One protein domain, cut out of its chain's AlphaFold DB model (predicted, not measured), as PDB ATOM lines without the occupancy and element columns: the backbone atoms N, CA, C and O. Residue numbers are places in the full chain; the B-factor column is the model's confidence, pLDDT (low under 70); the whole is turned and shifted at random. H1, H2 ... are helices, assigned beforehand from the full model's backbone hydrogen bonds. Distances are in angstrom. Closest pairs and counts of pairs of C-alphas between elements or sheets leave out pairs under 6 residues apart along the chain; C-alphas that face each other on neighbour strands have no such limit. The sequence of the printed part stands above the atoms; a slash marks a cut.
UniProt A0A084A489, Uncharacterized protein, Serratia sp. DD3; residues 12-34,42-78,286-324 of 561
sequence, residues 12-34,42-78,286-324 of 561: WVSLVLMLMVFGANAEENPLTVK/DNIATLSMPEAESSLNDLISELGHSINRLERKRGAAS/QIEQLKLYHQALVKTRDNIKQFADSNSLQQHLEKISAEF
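AT A GLANCE: This is residues 12 to 34, 42 to 78 and 286 to 324 of the 561 residues of an uncharacterized protein of Serratia sp. DD3 (UniProt A0A084A489). Three helices, H2, H3 and H4, lie nearly along one axis in an up-and-down bundle, their centres making a triangle, with long H2 making most of the length. Short H1 lies beyond the last residues of H4 along the same axis, packed on the first residues of H3. The printed part has 99 residues with four named helices, in the order H1, H2, H3, H4, and no named strand; its class is all helix. The whole is a compact rod, with a radius of gyration of the C-alphas of 14.6 A and spans of 48 by 23 by 23 A.

HOW THE PARTS SIT: Start at the first printed residue with H1, residues 12 to 22, which touches H3, residues 286 to 302, at a shallow tilt of 24 degrees, opposite ways. Look there at the closest C-alphas, those of Val 21 and Gln 286, 6.5 A apart; H3 touches H1 with residues 286 to 290 alone. Next comes H2, residues 49 to 76; it is near H1, with 7 pairs of C-alphas within 10 A. H2 touches H3 with 16 pairs of C-alphas within 8 A, at a shallow tilt of 25 degrees, opposite ways; the closest C-alphas, those of Ile 60 and His 294, are 6.2 A apart. H3 is the hub, touching three helices. It forms a helical hairpin with H4, residues 310 to 323, at a shallow tilt of 25 degrees. Their closest C-alphas, those of Ala 296 and Ile 320, are 7.2 A apart, and H4 touches H3 with residues 317 to 321 alone. H4 is close to but not clearly touching H1, with the C-alphas of Val 16 and Ser 321 closest at 7.5 A. It is also close to but not clearly touching H2, with the C-alphas of Met 49 and Ser 310 closest at 5.2 A. In the backbones of H1, H2, H3 and H4 every O i to N i+4 pair is within hydrogen-bond range.

IN THESE COORDINATES: Find C-alpha 12 at (22.019, 25.385, 30.631); from there H1 runs 15.1 A to C-alpha 22. H2 begins at C-alpha 49, at (37.247, 33.310, 38.321), and runs 40.5 A to C-alpha 76. H3 runs 24.3 A from C-alpha 286 to C-alpha 302. H4 runs 20.2 A from C-alpha 310 and ends at C-alpha 323, at (27.238, 12.022, 33.584).

THE WHOLE: The two C-alphas farthest apart, those of Ser 78 and Ala 308, are 48.5 A apart. Residues 35 to 41 are not printed, with 17.4 A from C-alpha 34 to C-alpha 42; residues 79 to 285 are not printed, with 18.6 A from C-alpha 78 to C-alpha 286. The link from H3 to H4 is short, with 7 residues. Residues 23 to 34 hold no named element. The mean pLDDT of the printed part is 72.8; residues 12 to 34, 42 to 43 and 76 to 78 are under 70.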
ATOM      1  N   TRP A  12      21.580  26.781  30.798       34.94
ATOM      2  CA  TRP A  12      22.019  25.385  30.631       34.94
ATOM      3  C   TRP A  12      21.737  24.496  31.842       34.94
ATOM      4  O   TRP A  12      21.200  23.401  31.694       34.94
ATOM      5  N   VAL A  13      22.044  24.974  33.050       39.19
ATOM      6  CA  VAL A  13      21.797  24.191  34.266       39.19
ATOM      7  C   VAL A  13      20.304  24.151  34.580       39.19
ATOM      8  O   VAL A  13      19.805  23.114  34.998       39.19
ATOM      9  N   SER A  14      19.576  25.231  34.280       40.25
ATOM     10  CA  SER A  14      18.111  25.265  34.343       40.25
ATOM     11  C   SER A  14      17.463  24.296  33.345       40.25
ATOM     12  O   SER A  14      16.539  23.585  33.720       40.25
ATOM     13  N   LEU A  15      17.977  24.187  32.112       39.41
ATOM     14  CA  LEU A  15      17.490  23.239  31.101       39.41
ATOM     15  C   LEU A  15      17.774  21.786  31.500       39.41
ATOM     16  O   LEU A  15      16.892  20.942  31.407       39.41
ATOM     17  N   VAL A  16      18.979  21.502  31.996       42.53
ATOM     18  CA  VAL A  16      19.361  20.182  32.509       42.53
ATOM     19  C   VAL A  16      18.515  19.811  33.733       42.53
ATOM     20  O   VAL A  16      18.013  18.696  33.798       42.53
ATOM     21  N   LEU A  17      18.255  20.745  34.655       46.12
ATOM     22  CA  LEU A  17      17.313  20.542  35.760       46.12
ATOM     23  C   LEU A  17      15.872  20.365  35.278       46.12
ATOM     24  O   LEU A  17      15.162  19.519  35.801       46.12
ATOM     25  N   MET A  18      15.420  21.130  34.291       48.19
ATOM     26  CA  MET A  18      14.065  21.033  33.749       48.19
ATOM     27  C   MET A  18      13.845  19.681  33.061       48.19
ATOM     28  O   MET A  18      12.853  19.011  33.341       48.19
ATOM     29  N   LEU A  19      14.812  19.232  32.256       43.34
ATOM     30  CA  LEU A  19      14.828  17.912  31.621       43.34
ATOM     31  C   LEU A  19      14.949  16.787  32.656       43.34
ATOM     32  O   LEU A  19      14.232  15.790  32.563       43.34
ATOM     33  N   MET A  20      15.797  16.958  33.679       47.62
ATOM     34  CA  MET A  20      15.942  15.983  34.761       47.62
ATOM     35  C   MET A  20      14.686  15.874  35.625       47.62
ATOM     36  O   MET A  20      14.415  14.787  36.116       47.62
ATOM     37  N   VAL A  21      13.926  16.954  35.823       46.69
ATOM     38  CA  VAL A  21      12.810  17.012  36.783       46.69
ATOM     39  C   VAL A  21      11.451  16.750  36.127       46.69
ATOM     40  O   VAL A  21      10.589  16.151  36.770       46.69
ATOM     41  N   PHE A  22      11.239  17.157  34.874       46.09
ATOM     42  CA  PHE A  22       9.893  17.209  34.287       46.09
ATOM     43  C   PHE A  22       9.710  16.429  32.976       46.09
ATOM     44  O   PHE A  22       8.564  16.209  32.585       46.09
ATOM     45  N   GLY A  23      10.783  15.957  32.329       42.91
ATOM     46  CA  GLY A  23      10.677  15.335  31.002       42.91
ATOM     47  C   GLY A  23      10.081  16.289  29.950       42.91
ATOM     48  O   GLY A  23       9.940  17.487  30.193       42.91
ATOM     49  N   ALA A  24       9.733  15.773  28.769       33.47
ATOM     50  CA  ALA A  24       9.203  16.578  27.659       33.47
ATOM     51  C   ALA A  24       7.759  17.095  27.876       33.47
ATOM     52  O   ALA A  24       7.321  17.995  27.170       33.47
ATOM     53  N   ASN A  25       7.026  16.582  28.874       38.16
ATOM     54  CA  ASN A  25       5.595  16.858  29.085       38.16
ATOM     55  C   ASN A  25       5.324  18.016  30.060       38.16
ATOM     56  O   ASN A  25       4.464  17.924  30.940       38.16
ATOM     57  N   ALA A  26       6.062  19.115  29.926       37.12
ATOM     58  CA  ALA A  26       5.872  20.318  30.731       37.12
ATOM     59  C   ALA A  26       4.740  21.217  30.190       37.12
ATOM     60  O   ALA A  26       4.903  22.432  30.113       37.12
ATOM     61  N   GLU A  27       3.590  20.650  29.813       33.84
ATOM     62  CA  GLU A  27       2.412  21.458  29.490       33.84
ATOM     63  C   GLU A  27       1.642  21.797  30.777       33.84
ATOM     64  O   GLU A  27       1.032  20.952  31.432       33.84
ATOM     65  N   GLU A  28       1.756  23.079  31.136       35.34
ATOM     66  CA  GLU A  28       1.057  23.809  32.197       35.34
ATOM     67  C   GLU A  28       1.331  23.380  33.650       35.34
ATOM     68  O   GLU A  28       0.591  22.626  34.283       35.34
ATOM     69  N   ASN A  29       2.364  23.985  34.250       30.69
ATOM     70  CA  ASN A  29       2.523  24.054  35.705       30.69
ATOM     71  C   ASN A  29       3.195  25.397  36.091       30.69
ATOM     72  O   ASN A  29       4.200  25.760  35.478       30.69
ATOM     73  N   PRO A  30       2.719  26.145  37.113       28.02
ATOM     74  CA  PRO A  30       3.135  27.525  37.430       28.02
ATOM     75  C   PRO A  30       4.522  27.635  38.096       28.02
ATOM     76  O   PRO A  30       4.791  28.555  38.869       28.02
ATOM     77  N   LEU A  31       5.400  26.668  37.838       30.98
ATOM     78  CA  LEU A  31       6.792  26.651  38.281       30.98
ATOM     79  C   LEU A  31       7.776  26.948  37.150       30.98
ATOM     80  O   LEU A  31       8.980  26.856  37.387       30.98
ATOM     81  N   THR A  32       7.304  27.371  35.971       28.08
ATOM     82  CA  THR A  32       8.157  28.168  35.092       28.08
ATOM     83  C   THR A  32       8.684  29.329  35.924       28.08
ATOM     84  O   THR A  32       7.938  30.173  36.429       28.08
ATOM     85  N   VAL A  33       9.995  29.308  36.158       31.16
ATOM     86  CA  VAL A  33      10.748  30.466  36.624       31.16
ATOM     87  C   VAL A  33      10.291  31.609  35.729       31.16
ATOM     88  O   VAL A  33      10.545  31.557  34.531       31.16
ATOM     89  N   LYS A  34       9.504  32.539  36.288       25.14
ATOM     90  CA  LYS A  34       8.843  33.615  35.542       25.14
ATOM     91  C   LYS A  34       9.774  34.145  34.458       25.14
ATOM     92  O   LYS A  34      10.875  34.600  34.780       25.14
ATOM     93  N   ASP A  42      25.028  33.407  29.249       53.12
ATOM     94  CA  ASP A  42      24.835  31.979  28.982       53.12
ATOM     95  C   ASP A  42      26.083  31.113  29.272       53.12
ATOM     96  O   ASP A  42      26.022  29.894  29.126       53.12
ATOM     97  N   ASN A  43      27.213  31.698  29.695       66.06
ATOM     98  CA  ASN A  43      28.487  30.983  29.801       66.06
ATOM     99  C   ASN A  43      29.375  31.522  30.942       66.06
ATOM    100  O   ASN A  43      29.830  32.662  30.873       66.06
ATOM    101  N   ILE A  44      29.682  30.717  31.972       77.75
ATOM    102  CA  ILE A  44      30.605  31.172  33.034       77.75
ATOM    103  C   ILE A  44      32.051  31.267  32.529       77.75
ATOM    104  O   ILE A  44      32.858  31.940  33.161       77.75
ATOM    105  N   ALA A  45      32.384  30.656  31.382       79.62
ATOM    106  CA  ALA A  45      33.720  30.716  30.788       79.62
ATOM    107  C   ALA A  45      34.144  32.136  30.382       79.62
ATOM    108  O   ALA A  45      35.330  32.386  30.182       79.62
ATOM    109  N   THR A  46      33.194  33.069  30.249       81.50
ATOM    110  CA  THR A  46      33.482  34.480  29.950       81.50
ATOM    111  C   THR A  46      33.606  35.349  31.203       81.50
ATOM    112  O   THR A  46      33.901  36.536  31.086       81.50
ATOM    113  N   LEU A  47      33.363  34.788  32.392       85.25
ATOM    114  CA  LEU A  47      33.454  35.492  33.671       85.25
ATOM    115  C   LEU A  47      34.876  35.450  34.234       85.25
ATOM    116  O   LEU A  47      35.663  34.552  33.918       85.25
ATOM    117  N   SER A  48      35.191  36.381  35.137       89.19
ATOM    118  CA  SER A  48      36.372  36.229  35.986       89.19
ATOM    119  C   SER A  48      36.201  35.043  36.943       89.19
ATOM    120  O   SER A  48      35.086  34.640  37.274       89.19
ATOM    121  N   MET A  49      37.309  34.473  37.426       88.56
ATOM    122  CA  MET A  49      37.247  33.310  38.321       88.56
ATOM    123  C   MET A  49      36.424  33.557  39.608       88.56
ATOM    124  O   MET A  49      35.623  32.691  39.956       88.56
ATOM    125  N   PRO A  50      36.522  34.721  40.289       90.25
ATOM    126  CA  PRO A  50      35.668  35.020  41.443       90.25
ATOM    127  C   PRO A  50      34.172  35.116  41.101       90.25
ATOM    128  O   PRO A  50      33.325  34.698  41.888       90.25
ATOM    129  N   GLU A  51      33.827  35.646  39.925       86.06
ATOM    130  CA  GLU A  51      32.435  35.727  39.457       86.06
ATOM    131  C   GLU A  51      31.886  34.343  39.083       86.06
ATOM    132  O   GLU A  51      30.733  34.025  39.388       86.06
ATOM    133  N   ALA A  52      32.718  33.490  38.480       85.19
ATOM    134  CA  ALA A  52      32.377  32.099  38.194       85.19
ATOM    135  C   ALA A  52      32.177  31.282  39.487       85.19
ATOM    136  O   ALA A  52      31.224  30.510  39.586       85.19
ATOM    137  N   GLU A  53      33.015  31.497  40.506       89.69
ATOM    138  CA  GLU A  53      32.850  30.908  41.842       89.69
ATOM    139  C   GLU A  53      31.551  31.365  42.516       89.69
ATOM    140  O   GLU A  53      30.809  30.538  43.052       89.69
ATOM    141  N   SER A  54      31.238  32.665  42.460       86.56
ATOM    142  CA  SER A  54      29.969  33.198  42.972       86.56
ATOM    143  C   SER A  54      28.775  32.534  42.286       86.56
ATOM    144  O   SER A  54      27.866  32.059  42.959       86.56
ATOM    145  N   SER A  55      28.823  32.414  40.957       81.62
ATOM    146  CA  SER A  55      27.761  31.786  40.164       81.62
ATOM    147  C   SER A  55      27.565  30.305  40.517       81.62
ATOM    148  O   SER A  55      26.434  29.826  40.608       81.62
ATOM    149  N   LEU A  56      28.657  29.568  40.764       85.00
ATOM    150  CA  LEU A  56      28.599  28.178  41.225       85.00
ATOM    151  C   LEU A  56      27.973  28.067  42.625       85.00
ATOM    152  O   LEU A  56      27.172  27.165  42.869       85.00
ATOM    153  N   ASN A  57      28.314  28.973  43.542       87.50
ATOM    154  CA  ASN A  57      27.747  28.999  44.892       87.50
ATOM    155  C   ASN A  57      26.244  29.278  44.887       87.50
ATOM    156  O   ASN A  57      25.489  28.592  45.585       87.50
ATOM    157  N   ASP A  58      25.814  30.241  44.077       80.88
ATOM    158  CA  ASP A  58      24.401  30.549  43.902       80.88
ATOM    159  C   ASP A  58      23.659  29.316  43.357       80.88
ATOM    160  O   ASP A  58      22.600  28.953  43.868       80.88
ATOM    161  N   LEU A  59      24.255  28.597  42.396       80.69
ATOM    162  CA  LEU A  59      23.647  27.410  41.796       80.69
ATOM    163  C   LEU A  59      23.492  26.279  42.812       80.69
ATOM    164  O   LEU A  59      22.438  25.644  42.881       80.69
ATOM    165  N   ILE A  60      24.531  26.026  43.610       84.12
ATOM    166  CA  ILE A  60      24.491  25.048  44.703       84.12
ATOM    167  C   ILE A  60      23.344  25.395  45.661       84.12
ATOM    168  O   ILE A  60      22.539  24.528  46.002       84.12
ATOM    169  N   SER A  61      23.232  26.666  46.055       80.75
ATOM    170  CA  SER A  61      22.184  27.146  46.959       80.75
ATOM    171  C   SER A  61      20.778  26.962  46.372       80.75
ATOM    172  O   SER A  61      19.905  26.352  47.002       80.75
ATOM    173  N   GLU A  62      20.552  27.417  45.136       77.75
ATOM    174  CA  GLU A  62      19.266  27.295  44.439       77.75
ATOM    175  C   GLU A  62      18.848  25.835  44.240       77.75
ATOM    176  O   GLU A  62      17.686  25.475  44.473       77.75
ATOM    177  N   LEU A  63      19.791  24.970  43.864       79.81
ATOM    178  CA  LEU A  63      19.551  23.542  43.702       79.81
ATOM    179  C   LEU A  63      19.204  22.880  45.040       79.81
ATOM    180  O   LEU A  63      18.219  22.143  45.123       79.81
ATOM    181  N   GLY A  64      19.941  23.188  46.109       80.50
ATOM    182  CA  GLY A  64      19.644  22.696  47.455       80.50
ATOM    183  C   GLY A  64      18.250  23.120  47.937       80.50
ATOM    184  O   GLY A  64      17.491  22.309  48.478       80.50
ATOM    185  N   HIS A  65      17.853  24.373  47.696       79.25
ATOM    186  CA  HIS A  65      16.497  24.847  47.987       79.25
ATOM    187  C   HIS A  65      15.429  24.136  47.144       79.25
ATOM    188  O   HIS A  65      14.357  23.803  47.665       79.25
ATOM    189  N   SER A  66      15.722  23.874  45.872       77.50
ATOM    190  CA  SER A  66      14.824  23.184  44.945       77.50
ATOM    191  C   SER A  66      14.594  21.731  45.354       77.50
ATOM    192  O   SER A  66      13.439  21.324  45.474       77.50
ATOM    193  N   ILE A  67      15.651  20.983  45.686       81.25
ATOM    194  CA  ILE A  67      15.561  19.603  46.198       81.25
ATOM    195  C   ILE A  67      14.671  19.556  47.446       81.25
ATOM    196  O   ILE A  67      13.690  18.817  47.478       81.25
ATOM    197  N   ASN A  68      14.921  20.429  48.429       82.06
ATOM    198  CA  ASN A  68      14.115  20.502  49.653       82.06
ATOM    199  C   ASN A  68      12.640  20.862  49.390       82.06
ATOM    200  O   ASN A  68      11.740  20.475  50.141       82.06
ATOM    201  N   ARG A  69      12.356  21.669  48.360       78.94
ATOM    202  CA  ARG A  69      10.981  21.990  47.952       78.94
ATOM    203  C   ARG A  69      10.320  20.791  47.267       78.94
ATOM    204  O   ARG A  69       9.157  20.522  47.560       78.94
ATOM    205  N   LEU A  70      11.037  20.084  46.396       77.25
ATOM    206  CA  LEU A  70      10.550  18.893  45.695       77.25
ATOM    207  C   LEU A  70      10.267  17.741  46.664       77.25
ATOM    208  O   LEU A  70       9.211  17.124  46.573       77.25
ATOM    209  N   GLU A  71      11.136  17.507  47.649       80.19
ATOM    210  CA  GLU A  71      10.917  16.492  48.685       80.19
ATOM    211  C   GLU A  71       9.681  16.784  49.536       80.19
ATOM    212  O   GLU A  71       8.856  15.894  49.746       80.19
ATOM    213  N   ARG A  72       9.506  18.043  49.961       78.75
ATOM    214  CA  ARG A  72       8.297  18.472  50.676       78.75
ATOM    215  C   ARG A  72       7.046  18.311  49.822       78.75
ATOM    216  O   ARG A  72       6.049  17.795  50.312       78.75
ATOM    217  N   LYS A  73       7.100  18.710  48.546       72.62
ATOM    218  CA  LYS A  73       5.977  18.534  47.613       72.62
ATOM    219  C   LYS A  73       5.630  17.068  47.411       72.62
ATOM    220  O   LYS A  73       4.454  16.752  47.423       72.62
ATOM    221  N   ARG A  74       6.616  16.180  47.270       73.81
ATOM    222  CA  ARG A  74       6.375  14.740  47.128       73.81
ATOM    223  C   ARG A  74       5.794  14.125  48.398       73.81
ATOM    224  O   ARG A  74       4.906  13.291  48.301       73.81
ATOM    225  N   GLY A  75       6.274  14.544  49.569       70.94
ATOM    226  CA  GLY A  75       5.738  14.099  50.858       70.94
ATOM    227  C   GLY A  75       4.305  14.569  51.119       70.94
ATOM    228  O   GLY A  75       3.545  13.831  51.724       70.94
ATOM    229  N   ALA A  76       3.938  15.758  50.629       66.94
ATOM    230  CA  ALA A  76       2.606  16.347  50.792       66.94
ATOM    231  C   ALA A  76       1.678  16.139  49.578       66.94
ATOM    232  O   ALA A  76       0.548  16.617  49.579       66.94
ATOM    233  N   ALA A  77       2.144  15.474  48.517       60.50
ATOM    234  CA  ALA A  77       1.405  15.318  47.262       60.50
ATOM    235  C   ALA A  77       0.048  14.625  47.476       60.50
ATOM    236  O   ALA A  77      -0.936  15.021  46.857       60.50
ATOM    237  N   SER A  78      -0.011  13.664  48.405       52.94
ATOM    238  CA  SER A  78      -1.244  12.998  48.843       52.94
ATOM    239  C   SER A  78      -2.223  13.939  49.549       52.94
ATOM    240  O   SER A  78      -3.428  13.795  49.388       52.94
ATOM    241  N   GLN A 286      14.783  10.443  40.458       80.69
ATOM    242  CA  GLN A 286      15.101  11.802  40.004       80.69
ATOM    243  C   GLN A 286      15.561  12.718  41.144       80.69
ATOM    244  O   GLN A 286      16.546  13.441  41.011       80.69
ATOM    245  N   ILE A 287      14.881  12.683  42.296       82.69
ATOM    246  CA  ILE A 287      15.288  13.488  43.458       82.69
ATOM    247  C   ILE A 287      16.656  13.037  43.993       82.69
ATOM    248  O   ILE A 287      17.462  13.887  44.372       82.69
ATOM    249  N   GLU A 288      16.948  11.735  44.004       85.94
ATOM    250  CA  GLU A 288      18.276  11.235  44.382       85.94
ATOM    251  C   GLU A 288      19.356  11.623  43.359       85.94
ATOM    252  O   GLU A 288      20.440  12.048  43.759       85.94
ATOM    253  N   GLN A 289      19.063  11.595  42.055       83.88
ATOM    254  CA  GLN A 289      19.988  12.078  41.022       83.88
ATOM    255  C   GLN A 289      20.305  13.569  41.193       83.88
ATOM    256  O   GLN A 289      21.474  13.958  41.163       83.88
ATOM    257  N   LEU A 290      19.304  14.405  41.492       83.38
ATOM    258  CA  LEU A 290      19.531  15.821  41.806       83.38
ATOM    259  C   LEU A 290      20.407  16.007  43.051       83.38
ATOM    260  O   LEU A 290      21.243  16.911  43.077       83.38
ATOM    261  N   LYS A 291      20.254  15.162  44.080       88.81
ATOM    262  CA  LYS A 291      21.127  15.193  45.266       88.81
ATOM    263  C   LYS A 291      22.562  14.828  44.921       88.81
ATOM    264  O   LYS A 291      23.476  15.496  45.404       88.81
ATOM    265  N   LEU A 292      22.772  13.802  44.099       89.75
ATOM    266  CA  LEU A 292      24.103  13.414  43.636       89.75
ATOM    267  C   LEU A 292      24.744  14.529  42.796       89.75
ATOM    268  O   LEU A 292      25.910  14.857  43.020       89.75
ATOM    269  N   TYR A 293      23.976  15.177  41.916       86.88
ATOM    270  CA  TYR A 293      24.436  16.337  41.151       86.88
ATOM    271  C   TYR A 293      24.807  17.508  42.064       86.88
ATOM    272  O   TYR A 293      25.913  18.040  41.980       86.88
ATOM    273  N   HIS A 294      23.947  17.848  43.026       88.94
ATOM    274  CA  HIS A 294      24.236  18.867  44.035       88.94
ATOM    275  C   HIS A 294      25.521  18.558  44.821       88.94
ATOM    276  O   HIS A 294      26.354  19.439  45.029       88.94
ATOM    277  N   GLN A 295      25.724  17.302  45.229       93.38
ATOM    278  CA  GLN A 295      26.956  16.873  45.898       93.38
ATOM    279  C   GLN A 295      28.189  17.007  44.995       93.38
ATOM    280  O   GLN A 295      29.258  17.367  45.487       93.38
ATOM    281  N   ALA A 296      28.065  16.728  43.695       90.50
ATOM    282  CA  ALA A 296      29.150  16.916  42.738       90.50
ATOM    283  C   ALA A 296      29.528  18.400  42.605       90.50
ATOM    284  O   ALA A 296      30.704  18.727  42.731       90.50
ATOM    285  N   LEU A 297      28.544  19.300  42.483       89.56
ATOM    286  CA  LEU A 297      28.783  20.749  42.449       89.56
ATOM    287  C   LEU A 297      29.478  21.256  43.721       89.56
ATOM    288  O   LEU A 297      30.435  22.025  43.648       89.56
ATOM    289  N   VAL A 298      29.041  20.779  44.891       94.44
ATOM    290  CA  VAL A 298      29.681  21.073  46.183       94.44
ATOM    291  C   VAL A 298      31.148  20.631  46.188       94.44
ATOM    292  O   VAL A 298      32.017  21.420  46.553       94.44
ATOM    293  N   LYS A 299      31.447  19.415  45.713       95.50
ATOM    294  CA  LYS A 299      32.831  18.930  45.581       95.50
ATOM    295  C   LYS A 299      33.646  19.773  44.598       95.50
ATOM    296  O   LYS A 299      34.827  20.006  44.850       95.50
ATOM    297  N   THR A 300      33.052  20.223  43.494       93.25
ATOM    298  CA  THR A 300      33.718  21.108  42.528       93.25
ATOM    299  C   THR A 300      34.087  22.440  43.169       93.25
ATOM    300  O   THR A 300      35.233  22.868  43.043       93.25
ATOM    301  N   ARG A 301      33.161  23.058  43.913       93.94
ATOM    302  CA  ARG A 301      33.416  24.285  44.679       93.94
ATOM    303  C   ARG A 301      34.530  24.085  45.709       93.94
ATOM    304  O   ARG A 301      35.437  24.903  45.793       93.94
ATOM    305  N   ASP A 302      34.502  22.994  46.468       95.56
ATOM    306  CA  ASP A 302      35.518  22.736  47.501       95.56
ATOM    307  C   ASP A 302      36.929  22.573  46.904       95.56
ATOM    308  O   ASP A 302      37.928  22.895  47.549       95.56
ATOM    309  N   ASN A 303      37.012  22.137  45.644       95.38
ATOM    310  CA  ASN A 303      38.255  21.975  44.895       95.38
ATOM    311  C   ASN A 303      38.481  23.079  43.852       95.38
ATOM    312  O   ASN A 303      39.263  22.888  42.925       95.38
ATOM    313  N   ILE A 304      37.841  24.246  43.986       93.12
ATOM    314  CA  ILE A 304      37.825  25.262  42.923       93.12
ATOM    315  C   ILE A 304      39.217  25.764  42.507       93.12
ATOM    316  O   ILE A 304      39.438  26.124  41.354       93.12
ATOM    317  N   LYS A 305      40.195  25.700  43.419       93.19
ATOM    318  CA  LYS A 305      41.599  26.076  43.175       93.19
ATOM    319  C   LYS A 305      42.317  25.193  42.147       93.19
ATOM    320  O   LYS A 305      43.408  25.555  41.720       93.19
ATOM    321  N   GLN A 306      41.754  24.038  41.784       94.25
ATOM    322  CA  GLN A 306      42.323  23.155  40.759       94.25
ATOM    323  C   GLN A 306      42.075  23.659  39.329       94.25
ATOM    324  O   GLN A 306      42.724  23.190  38.397       94.25
ATOM    325  N   PHE A 307      41.128  24.586  39.152       94.44
ATOM    326  CA  PHE A 307      40.787  25.162  37.856       94.44
ATOM    327  C   PHE A 307      41.636  26.408  37.615       94.44
ATOM    328  O   PHE A 307      41.683  27.309  38.451       94.44
ATOM    329  N   ALA A 308      42.332  26.436  36.479       90.44
ATOM    330  CA  ALA A 308      43.218  27.544  36.123       90.44
ATOM    331  C   ALA A 308      42.430  28.812  35.761       90.44
ATOM    332  O   ALA A 308      42.885  29.926  36.016       90.44
ATOM    333  N   ASP A 309      41.248  28.627  35.178       91.50
ATOM    334  CA  ASP A 309      40.346  29.679  34.727       91.50
ATOM    335  C   ASP A 309      38.884  29.199  34.719       91.50
ATOM    336  O   ASP A 309      38.580  28.008  34.876       91.50
ATOM    337  N   SER A 310      37.963  30.139  34.518       89.19
ATOM    338  CA  SER A 310      36.522  29.887  34.466       89.19
ATOM    339  C   SER A 310      36.106  28.981  33.300       89.19
ATOM    340  O   SER A 310      35.104  28.276  33.402       89.19
ATOM    341  N   ASN A 311      36.892  28.924  32.221       88.56
ATOM    342  CA  ASN A 311      36.657  28.027  31.091       88.56
ATOM    343  C   ASN A 311      36.931  26.558  31.459       88.56
ATOM    344  O   ASN A 311      36.128  25.677  31.158       88.56
ATOM    345  N   SER A 312      38.020  26.281  32.178       92.12
ATOM    346  CA  SER A 312      38.321  24.941  32.695       92.12
ATOM    347  C   SER A 312      37.291  24.469  33.732       92.12
ATOM    348  O   SER A 312      36.950  23.283  33.768       92.12
ATOM    349  N   LEU A 313      36.735  25.394  34.527       89.50
ATOM    350  CA  LEU A 313      35.609  25.123  35.422       89.50
ATOM    351  C   LEU A 313      34.334  24.790  34.631       89.50
ATOM    352  O   LEU A 313      33.695  23.780  34.922       89.50
ATOM    353  N   GLN A 314      33.991  25.584  33.611       85.94
ATOM    354  CA  GLN A 314      32.831  25.345  32.744       85.94
ATOM    355  C   GLN A 314      32.881  23.946  32.109       85.94
ATOM    356  O   GLN A 314      31.930  23.182  32.253       85.94
ATOM    357  N   GLN A 315      34.006  23.563  31.499       86.44
ATOM    358  CA  GLN A 315      34.174  22.237  30.881       86.44
ATOM    359  C   GLN A 315      33.989  21.087  31.884       86.44
ATOM    360  O   GLN A 315      33.449  20.029  31.556       86.44
ATOM    361  N   HIS A 316      34.432  21.278  33.127       88.81
ATOM    362  CA  HIS A 316      34.237  20.288  34.179       88.81
ATOM    363  C   HIS A 316      32.771  20.181  34.611       88.81
ATOM    364  O   HIS A 316      32.267  19.071  34.774       88.81
ATOM    365  N   LEU A 317      32.075  21.311  34.764       84.94
ATOM    366  CA  LEU A 317      30.645  21.334  35.084       84.94
ATOM    367  C   LEU A 317      29.798  20.712  33.967       84.94
ATOM    368  O   LEU A 317      28.847  19.985  34.256       84.94
ATOM    369  N   GLU A 318      30.165  20.928  32.704       81.38
ATOM    370  CA  GLU A 318      29.553  20.265  31.547       81.38
ATOM    371  C   GLU A 318      29.742  18.748  31.609       81.38
ATOM    372  O   GLU A 318      28.785  17.998  31.422       81.38
ATOM    373  N   LYS A 319      30.952  18.285  31.949       84.62
ATOM    374  CA  LYS A 319      31.230  16.856  32.115       84.62
ATOM    375  C   LYS A 319      30.413  16.240  33.250       84.62
ATOM    376  O   LYS A 319      29.795  15.202  33.041       84.62
ATOM    377  N   ILE A 320      30.382  16.888  34.418       83.31
ATOM    378  CA  ILE A 320      29.552  16.461  35.551       83.31
ATOM    379  C   ILE A 320      28.099  16.352  35.097       83.31
ATOM    380  O   ILE A 320      27.485  15.312  35.279       83.31
ATOM    381  N   SER A 321      27.563  17.394  34.461       74.50
ATOM    382  CA  SER A 321      26.169  17.431  34.008       74.50
ATOM    383  C   SER A 321      25.843  16.313  33.013       74.50
ATOM    384  O   SER A 321      24.772  15.723  33.094       74.50
ATOM    385  N   ALA A 322      26.770  15.986  32.106       74.00
ATOM    386  CA  ALA A 322      26.600  14.927  31.110       74.00
ATOM    387  C   ALA A 322      26.615  13.500  31.698       74.00
ATOM    388  O   ALA A 322      26.100  12.570  31.071       74.00
ATOM    389  N   GLU A 323      27.208  13.310  32.880       77.00
ATOM    390  CA  GLU A 323      27.238  12.022  33.584       77.00
ATOM    391  C   GLU A 323      25.900  11.702  34.279       77.00
ATOM    392  O   GLU A 323      25.610  10.531  34.531       77.00
ATOM    393  N   PHE A 324      25.048  12.705  34.527       72.94
ATOM    394  CA  PHE A 324      23.731  12.512  35.133       72.94
ATOM    395  C   PHE A 324      22.672  12.176  34.088       72.94
ATOM    396  O   PHE A 324      22.381  12.953  33.179       72.94
TER     397      PHE A 324